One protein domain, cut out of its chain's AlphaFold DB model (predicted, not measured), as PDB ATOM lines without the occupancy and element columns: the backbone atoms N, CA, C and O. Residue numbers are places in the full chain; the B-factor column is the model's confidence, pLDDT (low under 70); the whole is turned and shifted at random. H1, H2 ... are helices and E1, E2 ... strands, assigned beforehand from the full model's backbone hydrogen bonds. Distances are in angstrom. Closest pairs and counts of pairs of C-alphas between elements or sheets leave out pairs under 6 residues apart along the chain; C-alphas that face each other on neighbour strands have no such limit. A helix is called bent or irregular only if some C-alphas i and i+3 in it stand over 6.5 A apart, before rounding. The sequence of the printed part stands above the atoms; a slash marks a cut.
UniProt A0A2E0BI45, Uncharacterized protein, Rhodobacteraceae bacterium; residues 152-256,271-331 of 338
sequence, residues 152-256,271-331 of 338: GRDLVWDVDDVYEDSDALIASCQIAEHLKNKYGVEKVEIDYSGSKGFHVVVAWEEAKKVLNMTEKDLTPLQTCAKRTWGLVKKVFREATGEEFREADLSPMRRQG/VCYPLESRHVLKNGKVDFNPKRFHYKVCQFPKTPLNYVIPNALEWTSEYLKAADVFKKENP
ATOM      1  N   GLY A 152      38.231  22.679 -30.299       93.25
ATOM      2  CA  GLY A 152      37.031  22.473 -31.091       93.25
ATOM      3  C   GLY A 152      36.190  23.722 -31.246       93.25
ATOM      4  O   GLY A 152      36.309  24.671 -30.473       93.25
ATOM      5  N   ARG A 153      35.306  23.713 -32.240       94.00
ATOM      6  CA  ARG A 153      34.382  24.810 -32.517       94.00
ATOM      7  C   ARG A 153      33.056  24.262 -33.017       94.00
ATOM      8  O   ARG A 153      32.971  23.764 -34.130       94.00
ATOM      9  N   ASP A 154      32.020  24.359 -32.201       95.38
ATOM     10  CA  ASP A 154      30.687  23.976 -32.652       95.38
ATOM     11  C   ASP A 154      30.196  24.952 -33.729       95.38
ATOM     12  O   ASP A 154      30.500  26.149 -33.676       95.38
ATOM     13  N   LEU A 155      29.405  24.450 -34.676       96.62
ATOM     14  CA  LEU A 155      28.635  25.285 -35.593       96.62
ATOM     15  C   LEU A 155      27.300  25.621 -34.947       96.62
ATOM     16  O   LEU A 155      26.653  24.747 -34.368       96.62
ATOM     17  N   VAL A 156      26.907  26.888 -35.030       96.56
ATOM     18  CA  VAL A 156      25.697  27.390 -34.384       96.56
ATOM     19  C   VAL A 156      25.007  28.377 -35.311       96.56
ATOM     20  O   VAL A 156      25.611  29.376 -35.709       96.56
ATOM     21  N   TRP A 157      23.740  28.109 -35.605       96.00
ATOM     22  CA  TRP A 157      22.826  29.038 -36.256       96.00
ATOM     23  C   TRP A 157      21.943  29.657 -35.178       96.00
ATOM     24  O   TRP A 157      21.190  28.935 -34.531       96.00
ATOM     25  N   ASP A 158      22.065  30.966 -34.960       94.06
ATOM     26  CA  ASP A 158      21.136  31.735 -34.124       94.06
ATOM     27  C   ASP A 158      19.946  32.142 -34.989       94.06
ATOM     28  O   ASP A 158      19.995  33.123 -35.721       94.06
ATOM     29  N   VAL A 159      18.917  31.304 -35.015       90.81
ATOM     30  CA  VAL A 159      17.729  31.531 -35.831       90.81
ATOM     31  C   VAL A 159      16.753  32.339 -34.996       90.81
ATOM     32  O   VAL A 159      15.963  31.780 -34.239       90.81
ATOM     33  N   ASP A 160      16.825  33.659 -35.098       83.38
ATOM     34  CA  ASP A 160      15.848  34.558 -34.487       83.38
ATOM     35  C   ASP A 160      14.970  35.130 -35.599       83.38
ATOM     36  O   ASP A 160      15.486  35.664 -36.574       83.38
ATOM     37  N   ASP A 161      13.654  35.026 -35.490       63.91
ATOM     38  CA  ASP A 161      12.766  35.600 -36.500       63.91
ATOM     39  C   ASP A 161      12.287  37.001 -36.072       63.91
ATOM     40  O   ASP A 161      12.052  37.285 -34.893       63.91
ATOM     41  N   VAL A 162      12.176  37.909 -37.047       54.12
ATOM     42  CA  VAL A 162      11.546  39.226 -36.886       54.12
ATOM     43  C   VAL A 162      10.037  39.070 -36.642       54.12
ATOM     44  O   VAL A 162       9.447  39.931 -35.980       54.12
ATOM     45  N   TYR A 163       9.423  37.980 -37.117       51.34
ATOM     46  CA  TYR A 163       7.972  37.854 -37.219       51.34
ATOM     47  C   TYR A 163       7.364  36.927 -36.141       51.34
ATOM     48  O   TYR A 163       6.729  37.475 -35.226       51.34
ATOM     49  N   GLU A 164       7.599  35.601 -36.118       66.75
ATOM     50  CA  GLU A 164       6.975  34.677 -35.132       66.75
ATOM     51  C   GLU A 164       7.836  33.458 -34.693       66.75
ATOM     52  O   GLU A 164       8.679  32.949 -35.420       66.75
ATOM     53  N   ASP A 165       7.610  32.942 -33.468       69.31
ATOM     54  CA  ASP A 165       8.372  31.806 -32.896       69.31
ATOM     55  C   ASP A 165       8.280  30.520 -33.755       69.31
ATOM     56  O   ASP A 165       9.197  29.700 -33.766       69.31
ATOM     57  N   SER A 166       7.161  30.296 -34.448       78.69
ATOM     58  CA  SER A 166       6.930  29.061 -35.209       78.69
ATOM     59  C   SER A 166       7.750  28.996 -36.500       78.69
ATOM     60  O   SER A 166       8.223  27.914 -36.856       78.69
ATOM     61  N   ASP A 167       7.975  30.136 -37.151       81.06
ATOM     62  CA  ASP A 167       8.811  30.250 -38.349       81.06
ATOM     63  C   ASP A 167      10.279  29.993 -38.027       81.06
ATOM     64  O   ASP A 167      10.933  29.182 -38.687       81.06
ATOM     65  N   ALA A 168      10.772  30.569 -36.926       87.25
ATOM     66  CA  ALA A 168      12.122  30.300 -36.442       87.25
ATOM     67  C   ALA A 168      12.353  28.799 -36.176       87.25
ATOM     68  O   ALA A 168      13.428  28.264 -36.476       87.25
ATOM     69  N   LEU A 169      11.347  28.087 -35.650       89.31
ATOM     70  CA  LEU A 169      11.435  26.641 -35.434       89.31
ATOM     71  C   LEU A 169      11.426  25.855 -36.753       89.31
ATOM     72  O   LEU A 169      12.170  24.884 -36.881       89.31
ATOM     73  N   ILE A 170      10.635  26.267 -37.746       89.38
ATOM     74  CA  ILE A 170      10.627  25.632 -39.073       89.38
ATOM     75  C   ILE A 170      11.965  25.822 -39.768       89.38
ATOM     76  O   ILE A 170      12.551  24.830 -40.194       89.38
ATOM     77  N   ALA A 171      12.482  27.049 -39.815       91.62
ATOM     78  CA  ALA A 171      13.801  27.336 -40.367       91.62
ATOM     79  C   ALA A 171      14.882  26.500 -39.665       91.62
ATOM     80  O   ALA A 171      15.726  25.880 -40.313       91.62
ATOM     81  N   SER A 172      14.799  26.374 -38.338       94.50
ATOM     82  CA  SER A 172      15.691  25.502 -37.565       94.50
ATOM     83  C   SER A 172      15.594  24.028 -37.981       94.50
ATOM     84  O   SER A 172      16.615  23.352 -38.114       94.50
ATOM     85  N   CYS A 173      14.381  23.527 -38.230       94.94
ATOM     86  CA  CYS A 173      14.159  22.161 -38.704       94.94
ATOM     87  C   CYS A 173      14.657  21.948 -40.136       94.94
ATOM     88  O   CYS A 173      15.262  20.913 -40.409       94.94
ATOM     89  N   GLN A 174      14.453  22.922 -41.027       96.00
ATOM     90  CA  GLN A 174      14.959  22.896 -42.402       96.00
ATOM     91  C   GLN A 174      16.488  22.829 -42.414       96.00
ATOM     92  O   GLN A 174      17.064  21.996 -43.111       96.00
ATOM     93  N   ILE A 175      17.158  23.642 -41.587       97.00
ATOM     94  CA  ILE A 175      18.618  23.598 -41.419       97.00
ATOM     95  C   ILE A 175      19.059  22.210 -40.947       97.00
ATOM     96  O   ILE A 175      19.987  21.637 -41.518       97.00
ATOM     97  N   ALA A 176      18.396  21.648 -39.932       97.88
ATOM     98  CA  ALA A 176      18.730  20.327 -39.403       97.88
ATOM     99  C   ALA A 176      18.565  19.213 -40.456       97.88
ATOM    100  O   ALA A 176      19.463  18.387 -40.626       97.88
ATOM    101  N   GLU A 177      17.453  19.203 -41.197       97.62
ATOM    102  CA  GLU A 177      17.199  18.214 -42.251       97.62
ATOM    103  C   GLU A 177      18.173  18.376 -43.432       97.62
ATOM    104  O   GLU A 177      18.696  17.386 -43.944       97.62
ATOM    105  N   HIS A 178      18.522  19.614 -43.800       97.75
ATOM    106  CA  HIS A 178      19.532  19.893 -44.824       97.75
ATOM    107  C   HIS A 178      20.932  19.424 -44.411       97.75
ATOM    108  O   HIS A 178      21.638  18.799 -45.204       97.75
ATOM    109  N   LEU A 179      21.331  19.667 -43.157       97.88
ATOM    110  CA  LEU A 179      22.598  19.184 -42.595       97.88
ATOM    111  C   LEU A 179      22.695  17.656 -42.652       97.88
ATOM    112  O   LEU A 179      23.720  17.119 -43.076       97.88
ATOM    113  N   LYS A 180      21.615  16.959 -42.293       97.56
ATOM    114  CA  LYS A 180      21.527  15.501 -42.403       97.56
ATOM    115  C   LYS A 180      21.644  15.040 -43.857       97.56
ATOM    116  O   LYS A 180      22.502  14.223 -44.174       97.56
ATOM    117  N   ASN A 181      20.808  15.571 -44.745       97.31
ATOM    118  CA  ASN A 181      20.666  15.047 -46.103       97.31
ATOM    119  C   ASN A 181      21.863  15.373 -47.001       97.31
ATOM    120  O   ASN A 181      22.266  14.544 -47.813       97.31
ATOM    121  N   LYS A 182      22.430  16.577 -46.875       96.94
ATOM    122  CA  LYS A 182      23.514  17.044 -47.749       96.94
ATOM    123  C   LYS A 182      24.901  16.776 -47.182       96.94
ATOM    124  O   LYS A 182      25.827  16.524 -47.949       96.94
ATOM    125  N   TYR A 183      25.053  16.873 -45.865       96.00
ATOM    126  CA  TYR A 183      26.357  16.791 -45.207       96.00
ATOM    127  C   TYR A 183      26.517  15.539 -44.336       96.00
ATOM    128  O   TYR A 183      27.582  15.350 -43.758       96.00
ATOM    129  N   GLY A 184      25.493  14.681 -44.252       96.12
ATOM    130  CA  GLY A 184      25.559  13.423 -43.507       96.12
ATOM    131  C   GLY A 184      25.675  13.607 -41.993       96.12
ATOM    132  O   GLY A 184      26.185  12.716 -41.324       96.12
ATOM    133  N   VAL A 185      25.251  14.754 -41.451       97.12
ATOM    134  CA  VAL A 185      25.315  15.013 -40.004       97.12
ATOM    135  C   VAL A 185      24.357  14.079 -39.270       97.12
ATOM    136  O   VAL A 185      23.157  14.067 -39.548       97.12
ATOM    137  N   GLU A 186      24.875  13.330 -38.298       96.31
ATOM    138  CA  GLU A 186      24.094  12.318 -37.570       96.31
ATOM    139  C   GLU A 186      23.391  12.878 -36.329       96.31
ATOM    140  O   GLU A 186      22.395  12.318 -35.854       96.31
ATOM    141  N   LYS A 187      23.897  13.994 -35.791       96.38
ATOM    142  CA  LYS A 187      23.363  14.623 -34.583       96.38
ATOM    143  C   LYS A 187      23.283  16.139 -34.708       96.38
ATOM    144  O   LYS A 187      24.295  16.809 -34.909       96.38
ATOM    145  N   VAL A 188      22.082  16.668 -34.491       97.44
ATOM    146  CA  VAL A 188      21.801  18.107 -34.425       97.44
ATOM    147  C   VAL A 188      21.043  18.407 -33.136       97.44
ATOM    148  O   VAL A 188      20.113  17.691 -32.782       97.44
ATOM    149  N   GLU A 189      21.432  19.462 -32.433       95.88
ATOM    150  CA  GLU A 189      20.710  20.006 -31.279       95.88
ATOM    151  C   GLU A 189      19.912  21.239 -31.738       95.88
ATOM    152  O   GLU A 189      20.432  22.063 -32.489       95.88
ATOM    153  N   ILE A 190      18.648  21.353 -31.322       94.94
ATOM    154  CA  ILE A 190      17.836  22.566 -31.499       94.94
ATOM    155  C   ILE A 190      17.437  23.057 -30.115       94.94
ATOM    156  O   ILE A 190      16.673  22.392 -29.413       94.94
ATOM    157  N   ASP A 191      17.922  24.233 -29.740       92.81
ATOM    158  CA  ASP A 191      17.631  24.844 -28.450       92.81
ATOM    159  C   ASP A 191      16.620  25.960 -28.580       92.81
ATOM    160  O   ASP A 191      16.817  26.889 -29.359       92.81
ATOM    161  N   TYR A 192      15.609  25.966 -27.719       91.38
ATOM    162  CA  TYR A 192      14.813  27.169 -27.522       91.38
ATOM    163  C   TYR A 192      15.671  28.250 -26.852       91.38
ATOM    164  O   TYR A 192      16.253  28.015 -25.792       91.38
ATOM    165  N   SER A 193      15.739  29.456 -27.423       89.31
ATOM    166  CA  SER A 193      16.597  30.548 -26.918       89.31
ATOM    167  C   SER A 193      16.108  31.183 -25.604       89.31
ATOM    168  O   SER A 193      16.826  31.971 -24.973       89.31
ATOM    169  N   GLY A 194      14.867  30.889 -25.201       86.25
ATOM    170  CA  GLY A 194      14.157  31.591 -24.132       86.25
ATOM    171  C   GLY A 194      13.400  32.845 -24.600       86.25
ATOM    172  O   GLY A 194      12.771  33.505 -23.772       86.25
ATOM    173  N   SER A 195      13.437  33.206 -25.888       85.06
ATOM    174  CA  SER A 195      12.685  34.343 -26.447       85.06
ATOM    175  C   SER A 195      11.845  33.934 -27.659       85.06
ATOM    176  O   SER A 195      10.851  33.240 -27.451       85.06
ATOM    177  N   LYS A 196      12.214  34.365 -28.871       83.12
ATOM    178  CA  LYS A 196      11.519  34.042 -30.125       83.12
ATOM    179  C   LYS A 196      12.344  33.152 -31.057       83.12
ATOM    180  O   LYS A 196      11.774  32.444 -31.870       83.12
ATOM    181  N   GLY A 197      13.666  33.143 -30.894       89.06
ATOM    182  CA  GLY A 197      14.554  32.321 -31.704       89.06
ATOM    183  C   GLY A 197      14.917  30.957 -31.126       89.06
ATOM    184  O   GLY A 197      14.588  30.611 -29.979       89.06
ATOM    185  N   PHE A 198      15.691  30.227 -31.917       92.19
ATOM    186  CA  PHE A 198      16.266  28.928 -31.611       92.19
ATOM    187  C   PHE A 198      17.745  28.903 -31.991       92.19
ATOM    188  O   PHE A 198      18.171  29.602 -32.905       92.19
ATOM    189  N   HIS A 199      18.533  28.072 -31.314       95.19
ATOM    190  CA  HIS A 199      19.883  27.761 -31.773       95.19
ATOM    191  C   HIS A 199      19.901  26.375 -32.406       95.19
ATOM    192  O   HIS A 199      19.596  25.403 -31.720       95.19
ATOM    193  N   VAL A 200      20.318  26.267 -33.665       96.88
ATOM    194  CA  VAL A 200      20.680  24.972 -34.259       96.88
ATOM    195  C   VAL A 200      22.163  24.749 -34.022       96.88
ATOM    196  O   VAL A 200      22.966  25.621 -34.345       96.88
ATOM    197  N   VAL A 201      22.539  23.615 -33.441       97.25
ATOM    198  CA  VAL A 201      23.902  23.358 -32.971       97.25
ATOM    199  C   VAL A 201      24.404  22.030 -33.520       97.25
ATOM    200  O   VAL A 201      23.765  20.989 -33.368       97.25
ATOM    201  N   VAL A 202      25.594  22.066 -34.114       97.38
ATOM    202  CA  VAL A 202      26.354  20.881 -34.516       97.38
ATOM    203  C   VAL A 202      27.664  20.876 -33.743       97.38
ATOM    204  O   VAL A 202      28.486  21.788 -33.866       97.38
ATOM    205  N   ALA A 203      27.851  19.845 -32.921       94.94
ATOM    206  CA  ALA A 203      29.048  19.686 -32.106       94.94
ATOM    207  C   ALA A 203      30.309  19.551 -32.975       94.94
ATOM    208  O   ALA A 203      30.247  19.002 -34.075       94.94
ATOM    209  N   TRP A 204      31.462  19.990 -32.453       94.88
ATOM    210  CA  TRP A 204      32.741  19.959 -33.182       94.88
ATOM    211  C   TRP A 204      33.057  18.627 -33.884       94.88
ATOM    212  O   TRP A 204      33.540  18.644 -35.011       94.88
ATOM    213  N   GLU A 205      32.746  17.485 -33.265       94.00
ATOM    214  CA  GLU A 205      33.055  16.167 -33.842       94.00
ATOM    215  C   GLU A 205      32.352  15.894 -35.174       94.00
ATOM    216  O   GLU A 205      32.920  15.241 -36.048       94.00
ATOM    217  N   GLU A 206      31.146  16.430 -35.344       95.25
ATOM    218  CA  GLU A 206      30.411  16.391 -36.606       95.25
ATOM    219  C   GLU A 206      30.816  17.579 -37.488       95.25
ATOM    220  O   GLU A 206      31.109  17.418 -38.671       95.25
ATOM    221  N   ALA A 207      30.927  18.776 -36.903       95.50
ATOM    222  CA  ALA A 207      31.252  20.000 -37.630       95.50
ATOM    223  C   ALA A 207      32.590  19.916 -38.379       95.50
ATOM    224  O   ALA A 207      32.686  20.400 -39.505       95.50
ATOM    225  N   LYS A 208      33.612  19.285 -37.791       94.94
ATOM    226  CA  LYS A 208      34.931  19.137 -38.420       94.94
ATOM    227  C   LYS A 208      34.889  18.264 -39.677       94.94
ATOM    228  O   LYS A 208      35.616  18.545 -40.625       94.94
ATOM    229  N   LYS A 209      33.970  17.289 -39.735       93.56
ATOM    230  CA  LYS A 209      33.694  16.490 -40.941       93.56
ATOM    231  C   LYS A 209      33.051  17.363 -42.021       93.56
ATOM    232  O   LYS A 209      33.539  17.404 -43.144       93.56
ATOM    233  N   VAL A 210      32.015  18.123 -41.654       93.50
ATOM    234  CA  VAL A 210      31.284  19.019 -42.573       93.50
ATOM    235  C   VAL A 210      32.195  20.098 -43.167       93.50
ATOM    236  O   VAL A 210      32.093  20.435 -44.344       93.50
ATOM    237  N   LEU A 211      33.092  20.647 -42.349       93.56
ATOM    238  CA  LEU A 211      34.033  21.691 -42.746       93.56
ATOM    239  C   LEU A 211      35.286  21.152 -43.449       93.56
ATOM    240  O   LEU A 211      36.062  21.959 -43.960       93.56
ATOM    241  N   ASN A 212      35.502  19.831 -43.449       93.62
ATOM    242  CA  ASN A 212      36.769  19.198 -43.819       93.62
ATOM    243  C   ASN A 212      37.968  19.858 -43.107       93.62
ATOM    244  O   ASN A 212      38.920  20.321 -43.737       93.62
ATOM    245  N   MET A 213      37.867  19.973 -41.781       93.81
ATOM    246  CA  MET A 213      38.849  20.628 -40.918       93.81
ATOM    247  C   MET A 213      39.401  19.660 -39.875       93.81
ATOM    248  O   MET A 213      38.743  18.712 -39.451       93.81
ATOM    249  N   THR A 214      40.609  19.960 -39.415       92.19
ATOM    250  CA  THR A 214      41.268  19.306 -38.284       92.19
ATOM    251  C   THR A 214      41.460  20.295 -37.136       92.19
ATOM    252  O   THR A 214      41.195  21.491 -37.268       92.19
ATOM    253  N   GLU A 215      41.961  19.826 -35.997       89.69
ATOM    254  CA  GLU A 215      42.299  20.681 -34.857       89.69
ATOM    255  C   GLU A 215      43.372  21.730 -35.210       89.69
ATOM    256  O   GLU A 215      43.397  22.800 -34.608       89.69
ATOM    257  N   LYS A 216      44.207  21.487 -36.233       88.56
ATOM    258  CA  LYS A 216      45.188  22.468 -36.730       88.56
ATOM    259  C   LYS A 216      44.530  23.658 -37.429       88.56
ATOM    260  O   LYS A 216      45.028  24.774 -37.345       88.56
ATOM    261  N   ASP A 217      43.382  23.444 -38.071       91.56
ATOM    262  CA  ASP A 217      42.631  24.496 -38.767       91.56
ATOM    263  C   ASP A 217      41.876  25.437 -37.807       91.56
ATOM    264  O   ASP A 217      41.259  26.417 -38.238       91.56
ATOM    265  N   LEU A 218      41.893  25.144 -36.503       90.31
ATOM    266  CA  LEU A 218      41.310  25.999 -35.470       90.31
ATOM    267  C   LEU A 218      42.154  27.250 -35.190       90.31
ATOM    268  O   LEU A 218      41.633  28.201 -34.605       90.31
ATOM    269  N   THR A 219      43.412  27.263 -35.638       87.31
ATOM    270  CA  THR A 219      44.382  28.328 -35.385       87.31
ATOM    271  C   THR A 219      44.859  28.962 -36.705       87.31
ATOM    272  O   THR A 219      45.238  28.240 -37.625       87.31
ATOM    273  N   PRO A 220      44.872  30.304 -36.835       87.25
ATOM    274  CA  PRO A 220      44.361  31.282 -35.880       87.25
ATOM    275  C   PRO A 220      42.828  31.281 -35.845       87.25
ATOM    276  O   PRO A 220      42.146  31.105 -36.864       87.25
ATOM    277  N   LEU A 221      42.270  31.557 -34.668       85.81
ATOM    278  CA  LEU A 221      40.840  31.413 -34.403       85.81
ATOM    279  C   LEU A 221      39.993  32.373 -35.249       85.81
ATOM    280  O   LEU A 221      38.841  32.092 -35.575       85.81
ATOM    281  N   GLN A 222      40.575  33.504 -35.656       85.19
ATOM    282  CA  GLN A 222      39.931  34.459 -36.553       85.19
ATOM    283  C   GLN A 222      39.714  33.897 -37.970       85.19
ATOM    284  O   GLN A 222      38.687  34.185 -38.590       85.19
ATOM    285  N   THR A 223      40.647  33.096 -38.486       88.19
ATOM    286  CA  THR A 223      40.520  32.447 -39.802       88.19
ATOM    287  C   THR A 223      39.516  31.303 -39.736       88.19
ATOM    288  O   THR A 223      38.633  31.209 -40.590       88.19
ATOM    289  N   CYS A 224      39.582  30.506 -38.666       90.44
ATOM    290  CA  CYS A 224      38.585  29.487 -38.351       90.44
ATOM    291  C   CYS A 224      37.165  30.088 -38.308       90.44
ATOM    292  O   CYS A 224      36.258  29.607 -38.990       90.44
ATOM    293  N   ALA A 225      36.988  31.214 -37.605       90.19
ATOM    294  CA  ALA A 225      35.713  31.919 -37.519       90.19
ATOM    295  C   ALA A 225      35.156  32.306 -38.898       90.19
ATOM    296  O   ALA A 225      33.995  32.014 -39.187       90.19
ATOM    297  N   LYS A 226      35.987  32.872 -39.786       90.44
ATOM    298  CA  LYS A 226      35.583  33.226 -41.160       90.44
ATOM    299  C   LYS A 226      35.119  32.013 -41.973       90.44
ATOM    300  O   LYS A 226      34.110  32.111 -42.670       90.44
ATOM    301  N   ARG A 227      35.811  30.872 -41.863       90.81
ATOM    302  CA  ARG A 227      35.396  29.618 -42.520       90.81
ATOM    303  C   ARG A 227      34.045  29.135 -41.993       90.81
ATOM    304  O   ARG A 227      33.140  28.881 -42.786       90.81
ATOM    305  N   THR A 228      33.875  29.091 -40.669       92.94
ATOM    306  CA  THR A 228      32.599  28.679 -40.058       92.94
ATOM    307  C   THR A 228      31.447  29.617 -40.412       92.94
ATOM    308  O   THR A 228      30.352  29.148 -40.707       92.94
ATOM    309  N   TRP A 229      31.699  30.929 -40.490       92.44
ATOM    310  CA  TRP A 229      30.719  31.915 -40.946       92.44
ATOM    311  C   TRP A 229      30.219  31.646 -42.361       92.44
ATOM    312  O   TRP A 229      29.012  31.679 -42.591       92.44
ATOM    313  N   GLY A 230      31.132  31.382 -43.300       93.19
ATOM    314  CA  GLY A 230      30.773  31.101 -44.690       93.19
ATOM    315  C   GLY A 230      29.864  29.880 -44.814       93.19
ATOM    316  O   GLY A 230      28.865  29.928 -45.531       93.19
ATOM    317  N   LEU A 231      30.164  28.814 -44.066       94.81
ATOM    318  CA  LEU A 231      29.327  27.618 -44.042       94.81
ATOM    319  C   LEU A 231      27.953  27.890 -43.418       94.81
ATOM    320  O   LEU A 231      26.950  27.495 -44.002       94.81
ATOM    321  N   VAL A 232      27.894  28.581 -42.274       95.75
ATOM    322  CA  VAL A 232      26.627  28.902 -41.594       95.75
ATOM    323  C   VAL A 232      25.684  29.670 -42.519       95.75
ATOM    324  O   VAL A 232      24.544  29.242 -42.704       95.75
ATOM    325  N   LYS A 233      26.176  30.724 -43.189       95.50
ATOM    326  CA  LYS A 233      25.385  31.477 -44.179       95.50
ATOM    327  C   LYS A 233      24.923  30.593 -45.339       95.50
ATOM    328  O   LYS A 233      23.755  30.630 -45.713       95.50
ATOM    329  N   LYS A 234      25.834  29.787 -45.896       96.06
ATOM    330  CA  LYS A 234      25.539  28.892 -47.023       96.06
ATOM    331  C   LYS A 234      24.446  27.884 -46.669       96.06
ATOM    332  O   LYS A 234      23.493  27.750 -47.424       96.06
ATOM    333  N   VAL A 235      24.589  27.187 -45.544       96.75
ATOM    334  CA  VAL A 235      23.628  26.175 -45.083       96.75
ATOM    335  C   VAL A 235      22.267  26.803 -44.831       96.75
ATOM    336  O   VAL A 235      21.277  26.231 -45.265       96.75
ATOM    337  N   PHE A 236      22.222  27.971 -44.180       95.19
ATOM    338  CA  PHE A 236      20.962  28.665 -43.929       95.19
ATOM    339  C   PHE A 236      20.235  28.954 -45.242       95.19
ATOM    340  O   PHE A 236      19.130  28.470 -45.443       95.19
ATOM    341  N   ARG A 237      20.911  29.616 -46.185       95.12
ATOM    342  CA  ARG A 237      20.327  29.963 -47.483       95.12
ATOM    343  C   ARG A 237      19.891  28.759 -48.300       95.12
ATOM    344  O   ARG A 237      18.848  28.796 -48.937       95.12
ATOM    345  N   GLU A 238      20.693  27.701 -48.318       96.12
ATOM    346  CA  GLU A 238      20.329  26.478 -49.035       96.12
ATOM    347  C   GLU A 238      19.127  25.762 -48.402       96.12
ATOM    348  O   GLU A 238      18.375  25.122 -49.129       96.12
ATOM    349  N   ALA A 239      18.959  25.855 -47.080       95.00
ATOM    350  CA  ALA A 239      17.886  25.185 -46.351       95.00
ATOM    351  C   ALA A 239      16.569  25.976 -46.351       95.00
ATOM    352  O   ALA A 239      15.503  25.376 -46.463       95.00
ATOM    353  N   THR A 240      16.637  27.302 -46.207       91.12
ATOM    354  CA  THR A 240      15.460  28.169 -46.028       91.12
ATOM    355  C   THR A 240      15.114  28.977 -47.278       91.12
ATOM    356  O   THR A 240      13.977  29.403 -47.434       91.12
ATOM    357  N   GLY A 241      16.074  29.183 -48.186       89.94
ATOM    358  CA  GLY A 241      15.946  30.108 -49.317       89.94
ATOM    359  C   GLY A 241      16.233  31.574 -48.968       89.94
ATOM    360  O   GLY A 241      16.205  32.419 -49.859       89.94
ATOM    361  N   GLU A 242      16.552  31.881 -47.709       88.44
ATOM    362  CA  GLU A 242      16.727  33.250 -47.211       88.44
ATOM    363  C   GLU A 242      18.194  33.612 -46.944       88.44
ATOM    364  O   GLU A 242      19.064  32.760 -46.760       88.44
ATOM    365  N   GLU A 243      18.489  34.909 -46.873       89.94
ATOM    366  CA  GLU A 243      19.815  35.383 -46.478       89.94
ATOM    367  C   GLU A 243      19.951  35.451 -44.952       89.94
ATOM    368  O   GLU A 243      19.116  36.012 -44.242       89.94
ATOM    369  N   PHE A 244      21.050  34.906 -44.431       86.44
ATOM    370  CA  PHE A 244      21.297  34.888 -42.992       86.44
ATOM    371  C   PHE A 244      21.735  36.267 -42.491       86.44
ATOM    372  O   PHE A 244      22.731  36.833 -42.966       86.44
ATOM    373  N   ARG A 245      21.028  36.801 -41.493       85.38
ATOM    374  CA  ARG A 245      21.272  38.153 -40.979       85.38
ATOM    375  C   ARG A 245      22.622  38.239 -40.275       85.38
ATOM    376  O   ARG A 245      23.040  37.349 -39.539       85.38
ATOM    377  N   GLU A 246      23.307  39.369 -40.432       81.94
ATOM    378  CA  GLU A 246      24.624  39.545 -39.810       81.94
ATOM    379  C   GLU A 246      24.580  39.619 -38.281       81.94
ATOM    380  O   GLU A 246      25.535  39.214 -37.613       81.94
ATOM    381  N   ALA A 247      23.471  40.113 -37.721       76.75
ATOM    382  CA  ALA A 247      23.255  40.165 -36.276       76.75
ATOM    383  C   ALA A 247      23.332  38.767 -35.631       76.75
ATOM    384  O   ALA A 247      23.882  38.624 -34.535       76.75
ATOM    385  N   ASP A 248      22.903  37.745 -36.370       85.06
ATOM    386  CA  ASP A 248      22.795  36.356 -35.925       85.06
ATOM    387  C   ASP A 248      24.119  35.582 -36.054       85.06
ATOM    388  O   ASP A 248      24.263  34.450 -35.601       85.06
ATOM    389  N   LEU A 249      25.165  36.205 -36.611       88.00
ATOM    390  CA  LEU A 249      26.508  35.614 -36.718       88.00
ATOM    391  C   LEU A 249      27.312  35.699 -35.415       88.00
ATOM    392  O   LEU A 249      28.495  35.331 -35.384       88.00
ATOM    393  N   SER A 250      26.706  36.208 -34.338       86.31
ATOM    394  CA  SER A 250      27.349  36.359 -33.032       86.31
ATOM    395  C   SER A 250      27.951  35.054 -32.474       86.31
ATOM    396  O   SER A 250      29.098  35.114 -31.999       86.31
ATOM    397  N   PRO A 251      27.314  33.869 -32.627       90.94
ATOM    398  CA  PRO A 251      27.893  32.598 -32.192       90.94
ATOM    399  C   PRO A 251      29.137  32.198 -32.971       90.94
ATOM    400  O   PRO A 251      29.960  31.439 -32.482       90.94
ATOM    401  N   MET A 252      29.309  32.729 -34.174       92.12
ATOM    402  CA  MET A 252      30.404  32.367 -35.060       92.12
ATOM    403  C   MET A 252      31.518  33.436 -35.092       92.12
ATOM    404  O   MET A 252      32.463  33.323 -35.867       92.12
ATOM    405  N   ARG A 253      31.472  34.455 -34.215       88.00
ATOM    406  CA  ARG A 253      32.605  35.377 -33.962       88.00
ATOM    407  C   ARG A 253      33.831  34.627 -33.433       88.00
ATOM    408  O   ARG A 253      33.729  33.456 -33.091       88.00
ATOM    409  N   ARG A 254      34.989  35.296 -33.321       83.69
ATOM    410  CA  ARG A 254      36.276  34.690 -32.905       83.69
ATOM    411  C   ARG A 254      36.117  33.667 -31.770       83.69
ATOM    412  O   ARG A 254      36.321  32.488 -32.006       83.69
ATOM    413  N   GLN A 255      35.636  34.076 -30.597       80.44
ATOM    414  CA  GLN A 255      35.268  33.122 -29.536       80.44
ATOM    415  C   GLN A 255      33.878  32.521 -29.735       80.44
ATOM    416  O   GLN A 255      33.673  31.363 -29.396       80.44
ATOM    417  N   GLY A 256      32.941  33.315 -30.262       86.31
ATOM    418  CA  GLY A 256      31.574  32.881 -30.507       86.31
ATOM    419  C   GLY A 256      30.806  32.608 -29.218       86.31
ATOM    420  O   GLY A 256      31.290  31.892 -28.347       86.31
ATOM    421  N   VAL A 271      13.350  29.880 -19.657       84.81
ATOM    422  CA  VAL A 271      14.537  29.031 -19.700       84.81
ATOM    423  C   VAL A 271      14.888  28.720 -21.156       84.81
ATOM    424  O   VAL A 271      14.010  28.407 -21.954       84.81
ATOM    425  N   CYS A 272      16.169  28.823 -21.498       88.50
ATOM    426  CA  CYS A 272      16.727  28.245 -22.718       88.50
ATOM    427  C   CYS A 272      16.997  26.764 -22.489       88.50
ATOM    428  O   CYS A 272      17.520  26.426 -21.433       88.50
ATOM    429  N   TYR A 273      16.642  25.875 -23.411       87.88
ATOM    430  CA  TYR A 273      16.885  24.440 -23.238       87.88
ATOM    431  C   TYR A 273      16.789  23.681 -24.571       87.88
ATOM    432  O   TYR A 273      16.119  24.168 -25.489       87.88
ATOM    433  N   PRO A 274      17.397  22.484 -24.662       90.38
ATOM    434  CA  PRO A 274      17.349  21.661 -25.862       90.38
ATOM    435  C   PRO A 274      15.991  20.980 -26.043       90.38
ATOM    436  O   PRO A 274      15.398  20.444 -25.100       90.38
ATOM    437  N   LEU A 275      15.477  20.989 -27.269       88.75
ATOM    438  CA  LEU A 275      14.169  20.434 -27.594       88.75
ATOM    439  C   LEU A 275      14.224  18.923 -27.861       88.75
ATOM    440  O   LEU A 275      14.774  18.449 -28.851       88.75
ATOM    441  N   GLU A 276      13.566  18.157 -26.992       86.56
ATOM    442  CA  GLU A 276      13.138  16.773 -27.258       86.56
ATOM    443  C   GLU A 276      11.818  16.697 -28.045       86.56
ATOM    444  O   GLU A 276      10.991  17.612 -27.971       86.56
ATOM    445  N   SER A 277      11.565  15.541 -28.668       84.38
ATOM    446  CA  SER A 277      10.334  15.226 -29.409       84.38
ATOM    447  C   SER A 277       9.055  15.508 -28.616       84.38
ATOM    448  O   SER A 277       8.123  16.098 -29.147       84.38
ATOM    449  N   ARG A 278       9.013  15.185 -27.316       82.12
ATOM    450  CA  ARG A 278       7.835  15.418 -26.453       82.12
ATOM    451  C   ARG A 278       7.426  16.884 -26.305       82.12
ATOM    452  O   ARG A 278       6.327  17.164 -25.838       82.12
ATOM    453  N   HIS A 279       8.327  17.819 -26.603       81.31
ATOM    454  CA  HIS A 279       7.994  19.234 -26.518       81.31
ATOM    455  C   HIS A 279       7.224  19.682 -27.768       81.31
ATOM    456  O   HIS A 279       6.336  20.524 -27.660       81.31
ATOM    457  N   VAL A 280       7.545  19.105 -28.933       79.88
ATOM    458  CA  VAL A 280       6.951  19.447 -30.238       79.88
ATOM    459  C   VAL A 280       5.804  18.513 -30.638       79.88
ATOM    460  O   VAL A 280       4.900  18.928 -31.358       79.88
ATOM    461  N   LEU A 281       5.797  17.272 -30.139       77.81
ATOM    462  CA  LEU A 281       4.770  16.263 -30.389       77.81
ATOM    463  C   LEU A 281       3.896  16.065 -29.147       77.81
ATOM    464  O   LEU A 281       4.389  15.809 -28.049       77.81
ATOM    465  N   LYS A 282       2.576  16.088 -29.329       76.75
ATOM    466  CA  LYS A 282       1.589  15.668 -28.331       76.75
ATOM    467  C   LYS A 282       0.707  14.576 -28.903       76.75
ATOM    468  O   LYS A 282       0.038  14.781 -29.907       76.75
ATOM    469  N   ASN A 283       0.666  13.432 -28.222       77.06
ATOM    470  CA  ASN A 283      -0.113  12.263 -28.645       77.06
ATOM    471  C   ASN A 283       0.178  11.866 -30.110       77.06
ATOM    472  O   ASN A 283      -0.745  11.542 -30.854       77.06
ATOM    473  N   GLY A 284       1.445  11.966 -30.534       71.06
ATOM    474  CA  GLY A 284       1.865  11.682 -31.914       71.06
ATOM    475  C   GLY A 284       1.405  12.710 -32.953       71.06
ATOM    476  O   GLY A 284       1.317  12.384 -34.129       71.06
ATOM    477  N   LYS A 285       1.040  13.928 -32.531       76.06
ATOM    478  CA  LYS A 285       0.702  15.042 -33.425       76.06
ATOM    479  C   LYS A 285       1.545  16.261 -33.098       76.06
ATOM    480  O   LYS A 285       1.745  16.578 -31.925       76.06
ATOM    481  N   VAL A 286       1.990  16.962 -34.130       79.38
ATOM    482  CA  VAL A 286       2.736  18.213 -33.984       79.38
ATOM    483  C   VAL A 286       1.847  19.279 -33.355       79.38
ATOM    484  O   VAL A 286       0.691  19.457 -33.738       79.38
ATOM    485  N   ASP A 287       2.396  19.981 -32.369       75.06
ATOM    486  CA  ASP A 287       1.747  21.111 -31.726       75.06
ATOM    487  C   ASP A 287       2.488  22.406 -32.057       75.06
ATOM    488  O   ASP A 287       3.587  22.655 -31.564       75.06
ATOM    489  N   PHE A 288       1.858  23.247 -32.877       72.00
ATOM    490  CA  PHE A 288       2.415  24.526 -33.318       72.00
ATOM    491  C   PHE A 288       2.308  25.643 -32.276       72.00
ATOM    492  O   PHE A 288       2.545  26.797 -32.614       72.00
ATOM    493  N   ASN A 289       1.916  25.365 -31.027       71.62
ATOM    494  CA  ASN A 289       1.833  26.399 -30.002       71.62
ATOM    495  C   ASN A 289       3.205  26.644 -29.344       71.62
ATOM    496  O   ASN A 289       3.576  25.910 -28.416       71.62
ATOM    497  N   PRO A 290       3.921  27.730 -29.696       63.62
ATOM    498  CA  PRO A 290       5.247  27.997 -29.149       63.62
ATOM    499  C   PRO A 290       5.221  28.237 -27.633       63.62
ATOM    500  O   PRO A 290       6.221  28.018 -26.949       63.62
ATOM    501  N   LYS A 291       4.056  28.596 -27.060       68.94
ATOM    502  CA  LYS A 291       3.896  28.781 -25.608       68.94
ATOM    503  C   LYS A 291       4.168  27.517 -24.805       68.94
ATOM    504  O   LYS A 291       4.429  27.618 -23.609       68.94
ATOM    505  N   ARG A 292       4.150  26.338 -25.431       66.75
ATOM    506  CA  ARG A 292       4.544  25.092 -24.765       66.75
ATOM    507  C   ARG A 292       6.008  25.043 -24.402       66.75
ATOM    508  O   ARG A 292       6.353  24.461 -23.380       66.75
ATOM    509  N   PHE A 293       6.839  25.700 -25.197       66.06
ATOM    510  CA  PHE A 293       8.259  25.779 -24.925       66.06
ATOM    511  C   PHE A 293       8.602  26.926 -23.976       66.06
ATOM    512  O   PHE A 293       9.734  27.019 -23.510       66.06
ATOM    513  N   HIS A 294       7.641  27.800 -23.662       68.44
ATOM    514  CA  HIS A 294       7.830  28.984 -22.823       68.44
ATOM    515  C   HIS A 294       7.824  28.634 -21.333       68.44
ATOM    516  O   HIS A 294       7.107  29.253 -20.541       68.44
ATOM    517  N   TYR A 295       8.639  27.659 -20.933       59.97
ATOM    518  CA  TYR A 295       8.790  27.310 -19.530       59.97
ATOM    519  C   TYR A 295       9.312  28.518 -18.756       59.97
ATOM    520  O   TYR A 295      10.443  28.985 -18.936       59.97
ATOM    521  N   LYS A 296       8.461  29.029 -17.867       55.66
ATOM    522  CA  LYS A 296       8.912  29.888 -16.780       55.66
ATOM    523  C   LYS A 296       9.680  29.019 -15.788       55.66
ATOM    524  O   LYS A 296       9.366  27.846 -15.607       55.66
ATOM    525  N   VAL A 297      10.652  29.632 -15.126       50.28
ATOM    526  CA  VAL A 297      11.526  29.058 -14.086       50.28
ATOM    527  C   VAL A 297      10.791  28.131 -13.092       50.28
ATOM    528  O   VAL A 297      11.359  27.136 -12.659       50.28
ATOM    529  N   CYS A 298       9.512  28.384 -12.798       43.00
ATOM    530  CA  CYS A 298       8.692  27.596 -11.867       43.00
ATOM    531  C   CYS A 298       8.004  26.344 -12.464       43.00
ATOM    532  O   CYS A 298       7.255  25.687 -11.748       43.00
ATOM    533  N   GLN A 299       8.156  26.046 -13.760       49.06
ATOM    534  CA  GLN A 299       7.341  25.036 -14.468       49.06
ATOM    535  C   GLN A 299       8.144  23.987 -15.238       49.06
ATOM    536  O   GLN A 299       7.549  23.095 -15.845       49.06
ATOM    537  N   PHE A 300       9.473  24.067 -15.240       52.44
ATOM    538  CA  PHE A 300      10.258  22.997 -15.836       52.44
ATOM    539  C   PHE A 300      10.140  21.757 -14.929       52.44
ATOM    540  O   PHE A 300      10.338  21.883 -13.714       52.44
ATOM    541  N   PRO A 301       9.805  20.569 -15.462       49.38
ATOM    542  CA  PRO A 301       9.828  19.343 -14.669       49.38
ATOM    543  C   PRO A 301      11.210  19.182 -14.030       49.38
ATOM    544  O   PRO A 301      12.194  19.696 -14.560       49.38
ATOM    545  N   LYS A 302      11.303  18.485 -12.889       57.66
ATOM    546  CA  LYS A 302      12.595  18.146 -12.273       57.66
ATOM    547  C   LYS A 302      13.471  17.489 -13.343       57.66
ATOM    548  O   LYS A 302      13.278  16.312 -13.638       57.66
ATOM    549  N   THR A 303      14.383  18.249 -13.951       57.88
ATOM    550  CA  THR A 303      15.254  17.722 -14.998       57.88
ATOM    551  C   THR A 303      16.004  16.549 -14.381       57.88
ATOM    552  O   THR A 303      16.519  16.687 -13.266       57.88
ATOM    553  N   PRO A 304      16.059  15.377 -15.017       60.62
ATOM    554  CA  PRO A 304      16.842  14.284 -14.470       60.62
ATOM    555  C   PRO A 304      18.328  14.679 -14.465       60.62
ATOM    556  O   PRO A 304      18.778  15.449 -15.316       60.62
ATOM    557  N   LEU A 305      19.101  14.189 -13.489       59.94
ATOM    558  CA  LEU A 305      20.544  14.478 -13.406       59.94
ATOM    559  C   LEU A 305      21.296  14.009 -14.663       59.94
ATOM    560  O   LEU A 305      22.318  14.575 -15.012       59.94
ATOM    561  N   ASN A 306      20.771  13.005 -15.362       64.06
ATOM    562  CA  ASN A 306      21.334  12.408 -16.569       64.06
ATOM    563  C   ASN A 306      20.635  12.871 -17.860       64.06
ATOM    564  O   ASN A 306      20.459  12.070 -18.775       64.06
ATOM    565  N   TYR A 307      20.205  14.133 -17.941       70.56
ATOM    566  CA  TYR A 307      19.683  14.692 -19.192       70.56
ATOM    567  C   TYR A 307      20.706  14.519 -20.323       70.56
ATOM    568  O   TYR A 307      21.819  15.039 -20.262       70.56
ATOM    569  N   VAL A 308      20.321  13.766 -21.346       79.12
ATOM    570  CA  VAL A 308      21.120  13.586 -22.555       79.12
ATOM    571  C   VAL A 308      20.688  14.652 -23.548       79.12
ATOM    572  O   VAL A 308      19.493  14.834 -23.761       79.12
ATOM    573  N   ILE A 309      21.658  15.338 -24.161       84.12
ATOM    574  CA  ILE A 309      21.379  16.309 -25.225       84.12
ATOM    575  C   ILE A 309      20.589  15.596 -26.338       84.12
ATOM    576  O   ILE A 309      21.165  14.690 -26.967       84.12
ATOM    577  N   PRO A 310      19.320  15.984 -26.577       88.81
ATOM    578  CA  PRO A 310      18.438  15.343 -27.545       88.81
ATOM    579  C   PRO A 310      18.972  15.488 -28.965       88.81
ATOM    580  O   PRO A 310      19.652  16.465 -29.283       88.81
ATOM    581  N   ASN A 311      18.645  14.530 -29.830       95.00
ATOM    582  CA  ASN A 311      18.894  14.662 -31.258       95.00
ATOM    583  C   ASN A 311      17.630  15.187 -31.945       95.00
ATOM    584  O   ASN A 311      16.630  14.481 -32.049       95.00
ATOM    585  N   ALA A 312      17.673  16.421 -32.437       95.12
ATOM    586  CA  ALA A 312      16.547  17.040 -33.120       95.12
ATOM    587  C   ALA A 312      16.134  16.281 -34.392       95.12
ATOM    588  O   ALA A 312      14.959  16.269 -34.755       95.12
ATOM    589  N   LEU A 313      17.074  15.571 -35.027       95.88
ATOM    590  CA  LEU A 313      16.810  14.769 -36.225       95.88
ATOM    591  C   LEU A 313      15.793  13.637 -36.005       95.88
ATOM    592  O   LEU A 313      15.294  13.081 -36.982       95.88
ATOM    593  N   GLU A 314      15.482  13.295 -34.752       93.88
ATOM    594  CA  GLU A 314      14.457  12.307 -34.397       93.88
ATOM    595  C   GLU A 314      13.030  12.797 -34.676       93.88
ATOM    596  O   GLU A 314      12.131  11.976 -34.834       93.88
ATOM    597  N   TRP A 315      12.804  14.113 -34.734       92.62
ATOM    598  CA  TRP A 315      11.458  14.688 -34.845       92.62
ATOM    599  C   TRP A 315      11.311  15.759 -35.935       92.62
ATOM    600  O   TRP A 315      10.185  16.090 -36.309       92.62
ATOM    601  N   THR A 316      12.406  16.288 -36.491       93.94
ATOM    602  CA  THR A 316      12.360  17.392 -37.472       93.94
ATOM    603  C   THR A 316      11.561  17.059 -38.732       93.94
ATOM    604  O   THR A 316      10.753  17.874 -39.167       93.94
ATOM    605  N   SER A 317      11.726  15.859 -39.300       93.31
ATOM    606  CA  SER A 317      11.027  15.479 -40.541       93.31
ATOM    607  C   SER A 317       9.509  15.361 -40.345       93.31
ATOM    608  O   SER A 317       8.729  15.737 -41.218       93.31
ATOM    609  N   GLU A 318       9.065  14.875 -39.181       92.00
ATOM    610  CA  GLU A 318       7.639  14.836 -38.833       92.00
ATOM    611  C   GLU A 318       7.080  16.252 -38.640       92.00
ATOM    612  O   GLU A 318       6.008  16.572 -39.160       92.00
ATOM    613  N   TYR A 319       7.839  17.117 -37.962       90.88
ATOM    614  CA  TYR A 319       7.477  18.516 -37.754       90.88
ATOM    615  C   TYR A 319       7.299  19.276 -39.076       90.88
ATOM    616  O   TYR A 319       6.275  19.931 -39.272       90.88
ATOM    617  N   LEU A 320       8.246  19.141 -40.009       92.19
ATOM    618  CA  LEU A 320       8.187  19.797 -41.321       92.19
ATOM    619  C   LEU A 320       6.996  19.318 -42.158       92.19
ATOM    620  O   LEU A 320       6.254  20.141 -42.692       92.19
ATOM    621  N   LYS A 321       6.735  18.003 -42.196       92.25
ATOM    622  CA  LYS A 321       5.559  17.452 -42.891       92.25
ATOM    623  C   LYS A 321       4.254  18.016 -42.340       92.25
ATOM    624  O   LYS A 321       3.368  18.382 -43.110       92.25
ATOM    625  N   ALA A 322       4.126  18.095 -41.016       89.88
ATOM    626  CA  ALA A 322       2.942  18.678 -40.401       89.88
ATOM    627  C   ALA A 322       2.822  20.178 -40.703       89.88
ATOM    628  O   ALA A 322       1.710  20.661 -40.911       89.88
ATOM    629  N   ALA A 323       3.943  20.909 -40.739       86.81
ATOM    630  CA  ALA A 323       3.952  22.338 -41.037       86.81
ATOM    631  C   ALA A 323       3.456  22.606 -42.463       86.81
ATOM    632  O   ALA A 323       2.637  23.500 -42.673       86.81
ATOM    633  N   ASP A 324       3.872  21.785 -43.429       88.12
ATOM    634  CA  ASP A 324       3.418  21.878 -44.819       88.12
ATOM    635  C   ASP A 324       1.922  21.576 -44.979       88.12
ATOM    636  O   ASP A 324       1.236  22.237 -45.763       88.12
ATOM    637  N   VAL A 325       1.394  20.597 -44.238       88.75
ATOM    638  CA  VAL A 325      -0.052  20.312 -44.214       88.75
ATOM    639  C   VAL A 325      -0.810  21.489 -43.605       88.75
ATOM    640  O   VAL A 325      -1.740  22.006 -44.223       88.75
ATOM    641  N   PHE A 326      -0.365  21.975 -42.445       83.75
ATOM    642  CA  PHE A 326      -1.000  23.089 -41.749       83.75
ATOM    643  C   PHE A 326      -1.020  24.368 -42.605       83.75
ATOM    644  O   PHE A 326      -2.047  25.044 -42.661       83.75
ATOM    645  N   LYS A 327       0.070  24.656 -43.336       80.25
ATOM    646  CA  LYS A 327       0.168  25.738 -44.334       80.25
ATOM    647  C   LYS A 327      -0.908  25.638 -45.411       80.25
ATOM    648  O   LYS A 327      -1.593  26.618 -45.692       80.25
ATOM    649  N   LYS A 328      -1.053  24.454 -46.015       85.19
ATOM    650  CA  LYS A 328      -2.029  24.210 -47.089       85.19
ATOM    651  C   LYS A 328      -3.467  24.362 -46.600       85.19
ATOM    652  O   LYS A 328      -4.303  24.872 -47.339       85.19
ATOM    653  N   GLU A 329      -3.744  23.941 -45.370       84.88
ATOM    654  CA  GLU A 329      -5.072  24.033 -44.752       84.88
ATOM    655  C   GLU A 329      -5.405  25.447 -44.251       84.88
ATOM    656  O   GLU A 329      -6.577  25.820 -44.198       84.88
ATOM    657  N   ASN A 330      -4.394  26.257 -43.918       77.25
ATOM    658  CA  ASN A 330      -4.564  27.584 -43.322       77.25
ATOM    659  C   ASN A 330      -3.801  28.677 -44.100       77.25
ATOM    660  O   ASN A 330      -3.000  29.401 -43.506       77.25
ATOM    661  N   PRO A 331      -4.069  28.885 -45.403       69.38
ATOM    662  CA  PRO A 331      -3.302  29.823 -46.234       69.38
ATOM    663  C   PRO A 331      -3.415  31.289 -45.778       69.38
ATOM    664  O   PRO A 331      -2.577  32.113 -46.121       69.38
TER     665      PRO A 331
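Overview. This is residues 152 to 256 and 271 to 331 of the 338 residues of an uncharacterized protein of Rhodobacteraceae bacterium (UniProt A0A2E0BI45). A small, three-stranded wall, E1, E3 and E2, has the long helices H1 and H4 over one face: H1 runs along the strands, and H4 meets it about perpendicularly with its residues 235 to 240, by the E1 edge. H7 runs outward from H1 toward one end of the whole, H3 lies at the other end, and a long unnamed stretch, residues 281 to 315, swings out as a loop whose residues 301 to 306 stick out. The 166 printed residues hold seven named helices and three named strands, in the order E1, H1, E2, E3, H2, H3, H4, H5, H6, H7. The sheet has the order E1, E3, E2 and is antiparallel throughout; the class is mostly helix. The whole is compact, with a radius of gyration of the C-alphas of 16.1 A and spans of 47 by 41 by 28 A.

Along the chain. E1, residues 155 to 159, begins at C-alpha 155 at (28.635, 25.285, -35.593). H1, residues 165 to 183, is 26.5 A from first to last C-alpha. E2 is residues 189 to 192, 10.0 A, and E3 is residues 198 to 202, 13.2 A. H2, residues 204 to 210, and the four-residue H3, residues 215 to 218, follow. H4, residues 221 to 240, is the longest helix, 28.1 A, and begins at C-alpha 221 at (40.840, 31.413, -34.403). H5, residues 246 to 252, is irregular: C-alphas 248 and 251 are 7.4 A apart. H6 is residues 277 to 280. H7, residues 316 to 329, is 20.0 A and ends at C-alpha 329 at (-5.072, 24.033, -44.752).

Arrangement. E1 and E3 are antiparallel neighbours at 165 degrees, with N 157 and O 200 2.9 A apart, within hydrogen-bond range. E2 and E3 form a hairpin, antiparallel at 162 degrees, with N 191 and O 199 at 2.8 A. E1, H1 and E2 make a split strand-helix-strand unit, two strands running the same way with E3 between them, and its crossover is right-handed. H1 is on the sheet at a height of 9.1 A, over E3 and only just not over E1, on which 2 of its C-alphas fall; it runs along the strands, at 7 degrees to E3 on the local plane. H4 is on the sheet too, and its closest C-alpha pair with E1 is Val 232 and Trp 157, 6.6 A. H4 touches H1 with residues 235 to 240 alone, about perpendicular at 74 degrees, closest at the C-alphas of Ala 239 and Ile 175, 5.2 A. H5 touches H4, whose residues 225 to 229 alone take part, at a steep tilt of 56 degrees, opposite ways; the closest C-alphas are those of Met 252 and Ala 225, 5.9 A. H1 and H5 lie on opposite faces of the sheet. H7 touches H1, whose residues 170 to 177 alone take part, at a steep tilt of 50 degrees, opposite ways; the closest C-alphas are those of Thr 316 and Cys 173, 5.2 A. H2 only grazes the sheet. H3 and H4 are close but not clearly touching, with the C-alphas of Leu 218 and Cys 224 5.3 A apart, and so are H6 and H7, with those of Val 280 and Tyr 319 7.6 A apart. In H1, H4 and H7 every O i to N i+4 pair is within hydrogen-bond range; H2 has 2 of 3, H5 has 0 of 3 but 2 of 4 O i to N i+3 pairs, and H3 and H6 are too short for an i+4 pair.

Size, cuts and confidence. The two C-alphas farthest apart, those of Lys 216 and Glu 329, are 50.9 A apart. Residues 257 to 270 are not printed, and C-alphas 256 and 271 are 20.5 A apart across that cut, which falls in the link from H5 to H6. Of the links that are printed whole, H6 to H7 is long, with 35 residues, and the others are tight. Residues 191 to 192 of E2 pair antiparallel with residues 273 to 274. The mean pLDDT of the printed part is 85.5; residues 161 to 165, 290 to 306 and 331 are under 70.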